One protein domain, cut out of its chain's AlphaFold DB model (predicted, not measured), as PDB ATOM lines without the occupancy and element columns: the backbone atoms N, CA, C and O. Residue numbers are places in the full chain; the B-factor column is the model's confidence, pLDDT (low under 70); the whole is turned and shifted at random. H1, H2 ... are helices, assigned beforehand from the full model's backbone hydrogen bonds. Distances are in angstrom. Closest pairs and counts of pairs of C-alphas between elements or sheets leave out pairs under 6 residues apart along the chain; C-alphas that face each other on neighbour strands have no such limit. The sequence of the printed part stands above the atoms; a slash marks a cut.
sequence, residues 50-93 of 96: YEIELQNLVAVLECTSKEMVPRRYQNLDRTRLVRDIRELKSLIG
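What this domain is: This is residues 50 to 93 of the 96 residues of a protein of Treponema sp (UniProt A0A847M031). Two helices, H2 and H1, lie side by side and run opposite ways as a helical hairpin, and a long looping link, residues 63 to 77, makes the end of the hairpin where H1 passes into H2. The printed part has 44 residues with two named helices, H1 then H2, and no named strand; the class is all helix. The whole is compact, with a radius of gyration of the C-alphas of 10.3 A, and elongated, spanning 32 by 19 by 16 A.

Where its parts are: H2, the longest helix, holds residues 78 to 92 and measures 21.3 A from first to last C-alpha, from (174.962, 143.592, 241.303) to (189.368, 139.415, 226.207). H1 holds residues 50 to 62 and measures 18.3 A, with C-alpha 50 at (187.854, 134.080, 230.527).

How they stand to each other: H2 and H1 touch, and their closest C-alphas, those of Ile 85 and Leu 54, are 6.0 A apart. They stand at a shallow tilt of 29 degrees, opposite ways. In both helices every O i to N i+4 pair is within hydrogen-bond range.

The domain as a whole: The two C-alphas farthest apart, those of Glu 67 and Gly 93, are 32.2 A apart. The link from H1 to H2, 15 residues, is long. The printed part has no cut, and no printed residue is under 70 in pLDDT.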
ATOM      1  N   TYR A  50     188.363 132.729 230.272       88.50
ATOM      2  CA  TYR A  50     187.854 134.080 230.527       88.50
ATOM      3  C   TYR A  50     186.478 134.289 229.896       88.50
ATOM      4  O   TYR A  50     185.594 134.877 230.511       88.50
ATOM      5  N   GLU A  51     186.278 133.745 228.704       88.19
ATOM      6  CA  GLU A  51     185.044 133.773 227.937       88.19
ATOM      7  C   GLU A  51     183.964 132.943 228.637       88.19
ATOM      8  O   GLU A  51     182.824 133.388 228.758       88.19
ATOM      9  N   ILE A  52     184.334 131.775 229.173       87.19
ATOM     10  CA  ILE A  52     183.438 130.953 229.997       87.19
ATOM     11  C   ILE A  52     183.013 131.718 231.258       87.19
ATOM     12  O   ILE A  52     181.832 131.728 231.603       87.19
ATOM     13  N   GLU A  53     183.947 132.376 231.951       90.38
ATOM     14  CA  GLU A  53     183.598 133.146 233.149       90.38
ATOM     15  C   GLU A  53     182.734 134.366 232.813       90.38
ATOM     16  O   GLU A  53     181.746 134.623 233.502       90.38
ATOM     17  N   LEU A  54     183.030 135.069 231.717       92.94
ATOM     18  CA  LEU A  54     182.209 136.170 231.222       92.94
ATOM     19  C   LEU A  54     180.772 135.703 230.952       92.94
ATOM     20  O   LEU A  54     179.826 136.329 231.432       92.94
ATOM     21  N   GLN A  55     180.601 134.580 230.249       90.69
ATOM     22  CA  GLN A  55     179.284 133.995 229.987       90.69
ATOM     23  C   GLN A  55     178.552 133.629 231.280       90.69
ATOM     24  O   GLN A  55     177.368 133.939 231.412       90.69
ATOM     25  N   ASN A  56     179.243 133.032 232.256       91.12
ATOM     26  CA  ASN A  56     178.653 132.715 233.557       91.12
ATOM     27  C   ASN A  56     178.139 133.975 234.265       91.12
ATOM     28  O   ASN A  56     177.009 133.986 234.752       91.12
ATOM     29  N   LEU A  57     178.941 135.042 234.322       93.81
ATOM     30  CA  LEU A  57     178.553 136.279 235.001       93.81
ATOM     31  C   LEU A  57     177.412 137.002 234.279       93.81
ATOM     32  O   LEU A  57     176.491 137.480 234.937       93.81
ATOM     33  N   VAL A  58     177.426 137.043 232.943       93.94
ATOM     34  CA  VAL A  58     176.326 137.613 232.150       93.94
ATOM     35  C   VAL A  58     175.044 136.800 232.337       93.94
ATOM     36  O   VAL A  58     173.990 137.378 232.587       93.94
ATOM     37  N   ALA A  59     175.119 135.466 232.315       92.44
ATOM     38  CA  ALA A  59     173.962 134.610 232.572       92.44
ATOM     39  C   ALA A  59     173.370 134.848 233.969       92.44
ATOM     40  O   ALA A  59     172.153 134.878 234.124       92.44
ATOM     41  N   VAL A  60     174.216 135.063 234.983       93.25
ATOM     42  CA  VAL A  60     173.773 135.439 236.333       93.25
ATOM     43  C   VAL A  60     173.119 136.824 236.345       93.25
ATOM     44  O   VAL A  60     172.099 136.986 237.013       93.25
ATOM     45  N   LEU A  61     173.673 137.806 235.623       93.69
ATOM     46  CA  LEU A  61     173.127 139.169 235.541       93.69
ATOM     47  C   LEU A  61     171.715 139.188 234.943       93.69
ATOM     48  O   LEU A  61     170.849 139.903 235.447       93.69
ATOM     49  N   GLU A  62     171.511 138.412 233.880       92.31
ATOM     50  CA  GLU A  62     170.264 138.350 233.110       92.31
ATOM     51  C   GLU A  62     169.249 137.352 233.690       92.31
ATOM     52  O   GLU A  62     168.088 137.315 233.276       92.31
ATOM     53  N   CYS A  63     169.656 136.526 234.659       92.12
ATOM     54  CA  CYS A  63     168.775 135.530 235.246       92.12
ATOM     55  C   CYS A  63     167.617 136.194 236.003       92.12
ATOM     56  O   CYS A  63     167.805 136.911 236.988       92.12
ATOM     57  N   THR A  64     166.388 135.891 235.590       89.25
ATOM     58  CA  THR A  64     165.166 136.416 236.214       89.25
ATOM     59  C   THR A  64     164.686 135.584 237.410       89.25
ATOM     60  O   THR A  64     163.726 135.970 238.076       89.25
ATOM     61  N   SER A  65     165.359 134.468 237.727       90.75
ATOM     62  CA  SER A  65     165.029 133.583 238.850       90.75
ATOM     63  C   SER A  65     166.243 133.310 239.740       90.75
ATOM     64  O   SER A  65     167.189 132.638 239.338       90.75
ATOM     65  N   LYS A  66     166.196 133.765 240.999       84.38
ATOM     66  CA  LYS A  66     167.286 133.548 241.971       84.38
ATOM     67  C   LYS A  66     167.539 132.074 242.289       84.38
ATOM     68  O   LYS A  66     168.674 131.705 242.569       84.38
ATOM     69  N   GLU A  67     166.506 131.236 242.245       90.38
ATOM     70  CA  GLU A  67     166.635 129.798 242.517       90.38
ATOM     71  C   GLU A  67     167.413 129.069 241.413       90.38
ATOM     72  O   GLU A  67     168.078 128.073 241.687       90.38
ATOM     73  N   MET A  68     167.387 129.606 240.189       88.88
ATOM     74  CA  MET A  68     168.124 129.082 239.034       88.88
ATOM     75  C   MET A  68     169.599 129.517 239.021       88.88
ATOM     76  O   MET A  68     170.400 128.965 238.268       88.88
ATOM     77  N   VAL A  69     169.984 130.485 239.859       90.12
ATOM     78  CA  VAL A  69     171.368 130.958 239.970       90.12
ATOM     79  C   VAL A  69     172.185 129.978 240.825       90.12
ATOM     80  O   VAL A  69     171.766 129.645 241.939       90.12
ATOM     81  N   PRO A  70     173.380 129.534 240.384       89.81
ATOM     82  CA  PRO A  70     174.250 128.681 241.195       89.81
ATOM     83  C   PRO A  70     174.589 129.309 242.553       89.81
ATOM     84  O   PRO A  70     174.879 130.502 242.631       89.81
ATOM     85  N   ARG A  71     174.647 128.505 243.628       89.00
ATOM     86  CA  ARG A  71     174.851 128.984 245.019       89.00
ATOM     87  C   ARG A  71     176.016 129.964 245.192       89.00
ATOM     88  O   ARG A  71     175.901 130.913 245.957       89.00
ATOM     89  N   ARG A  72     177.119 129.760 244.461       87.75
ATOM     90  CA  ARG A  72     178.304 130.639 244.495       87.75
ATOM     91  C   ARG A  72     178.030 132.072 244.018       87.75
ATOM     92  O   ARG A  72     178.768 132.976 244.385       87.75
ATOM     93  N   TYR A  73     176.974 132.271 243.231       89.38
ATOM     94  CA  TYR A  73     176.602 133.545 242.623       89.38
ATOM     95  C   TYR A  73     175.333 134.176 243.227       89.38
ATOM     96  O   TYR A  73     175.075 135.352 243.001       89.38
ATOM     97  N   GLN A  74     174.554 133.441 244.035       88.00
ATOM     98  CA  GLN A  74     173.254 133.902 244.561       88.00
ATOM     99  C   GLN A  74     173.327 135.169 245.429       88.00
ATOM    100  O   GLN A  74     172.366 135.936 245.474       88.00
ATOM    101  N   ASN A  75     174.454 135.389 246.114       86.56
ATOM    102  CA  ASN A  75     174.655 136.510 247.040       86.56
ATOM    103  C   ASN A  75     175.614 137.580 246.494       86.56
ATOM    104  O   ASN A  75     176.134 138.387 247.264       86.56
ATOM    105  N   LEU A  76     175.908 137.566 245.190       85.31
ATOM    106  CA  LEU A  76     176.760 138.591 244.595       85.31
ATOM    107  C   LEU A  76     176.038 139.936 244.531       85.31
ATOM    108  O   LEU A  76     174.881 140.029 244.125       85.31
ATOM    109  N   ASP A  77     176.764 140.988 244.902       89.75
ATOM    110  CA  ASP A  77     176.316 142.355 244.685       89.75
ATOM    111  C   ASP A  77     176.273 142.670 243.181       89.75
ATOM    112  O   ASP A  77     177.220 142.385 242.442       89.75
ATOM    113  N   ARG A  78     175.177 143.289 242.726       87.88
ATOM    114  CA  ARG A  78     174.962 143.592 241.303       87.88
ATOM    115  C   ARG A  78     176.016 144.557 240.755       87.88
ATOM    116  O   ARG A  78     176.437 144.405 239.611       87.88
ATOM    117  N   THR A  79     176.459 145.527 241.553       92.44
ATOM    118  CA  THR A  79     177.479 146.506 241.141       92.44
ATOM    119  C   THR A  79     178.819 145.818 240.925       92.44
ATOM    120  O   THR A  79     179.488 146.059 239.921       92.44
ATOM    121  N   ARG A  80     179.181 144.912 241.840       91.81
ATOM    122  CA  ARG A  80     180.361 144.057 241.698       91.81
ATOM    123  C   ARG A  80     180.280 143.192 240.443       91.81
ATOM    124  O   ARG A  80     181.229 143.188 239.673       91.81
ATOM    125  N   LEU A  81     179.149 142.532 240.201       93.19
ATOM    126  CA  LEU A  81     178.966 141.670 239.032       93.19
ATOM    127  C   LEU A  81     179.166 142.435 237.709       93.19
ATOM    128  O   LEU A  81     179.897 141.983 236.834       93.19
ATOM    129  N   VAL A  82     178.577 143.631 237.582       95.00
ATOM    130  CA  VAL A  82     178.736 144.487 236.392       95.00
ATOM    131  C   VAL A  82     180.185 144.946 236.210       95.00
ATOM    132  O   VAL A  82     180.668 145.021 235.079       95.00
ATOM    133  N   ARG A  83     180.892 145.256 237.302       95.06
ATOM    134  CA  ARG A  83     182.313 145.616 237.244       95.06
ATOM    135  C   ARG A  83     183.159 144.435 236.769       95.06
ATOM    136  O   ARG A  83     183.928 144.604 235.830       95.06
ATOM    137  N   ASP A  84     182.970 143.263 237.366       94.38
ATOM    138  CA  ASP A  84     183.741 142.060 237.047       94.38
ATOM    139  C   ASP A  84     183.512 141.643 235.564       94.38
ATOM    140  O   ASP A  84     184.458 141.285 234.864       94.38
ATOM    141  N   ILE A  85     182.290 141.815 235.028       95.50
ATOM    142  CA  ILE A  85     181.979 141.643 233.591       95.50
ATOM    143  C   ILE A  85     182.781 142.611 232.707       95.50
ATOM    144  O   ILE A  85     183.356 142.197 231.701       95.50
ATOM    145  N   ARG A  86     182.823 143.904 233.055       94.31
ATOM    146  CA  ARG A  86     183.562 144.918 232.277       94.31
ATOM    147  C   ARG A  86     185.065 144.657 232.273       94.31
ATOM    148  O   ARG A  86     185.715 144.829 231.244       94.31
ATOM    149  N   GLU A  87     185.612 144.245 233.414       93.75
ATOM    150  CA  GLU A  87     187.022 143.875 233.536       93.75
ATOM    151  C   GLU A  87     187.356 142.679 232.634       93.75
ATOM    152  O   GLU A  87     188.329 142.741 231.881       93.75
ATOM    153  N   LEU A  88     186.515 141.639 232.629       93.88
ATOM    154  CA  LEU A  88     186.692 140.476 231.753       93.88
ATOM    155  C   LEU A  88     186.594 140.829 230.267       93.88
ATOM    156  O   LEU A  88     187.463 140.418 229.501       93.88
ATOM    157  N   LYS A  89     185.606 141.633 229.857       92.88
ATOM    158  CA  LYS A  89     185.492 142.113 228.467       92.88
ATOM    159  C   LYS A  89     186.766 142.821 227.995       92.88
ATOM    160  O   LYS A  89     187.295 142.512 226.928       92.88
ATOM    161  N   SER A  90     187.315 143.702 228.836       91.81
ATOM    162  CA  SER A  90     188.578 144.399 228.563       91.81
ATOM    163  C   SER A  90     189.759 143.433 228.397       91.81
ATOM    164  O   SER A  90     190.566 143.607 227.484       91.81
ATOM    165  N   LEU A  91     189.846 142.396 229.239       89.12
ATOM    166  CA  LEU A  91     190.901 141.374 229.166       89.12
ATOM    167  C   LEU A  91     190.824 140.524 227.889       89.12
ATOM    168  O   LEU A  91     191.864 140.167 227.342       89.12
ATOM    169  N   ILE A  92     189.614 140.225 227.414       88.56
ATOM    170  CA  ILE A  92     189.368 139.415 226.207       88.56
ATOM    171  C   ILE A  92     189.514 140.264 224.925       88.56
ATOM    172  O   ILE A  92     189.608 139.738 223.819       88.56
ATOM    173  N   GLY A  93     189.601 141.592 225.057       83.81
ATOM    174  CA  GLY A  93     189.715 142.512 223.924       83.81
ATOM    175  C   GLY A  93     188.373 142.869 223.279       83.81
ATOM    176  O   GLY A  93     188.358 143.546 222.252       83.81
TER     177      GLY A  93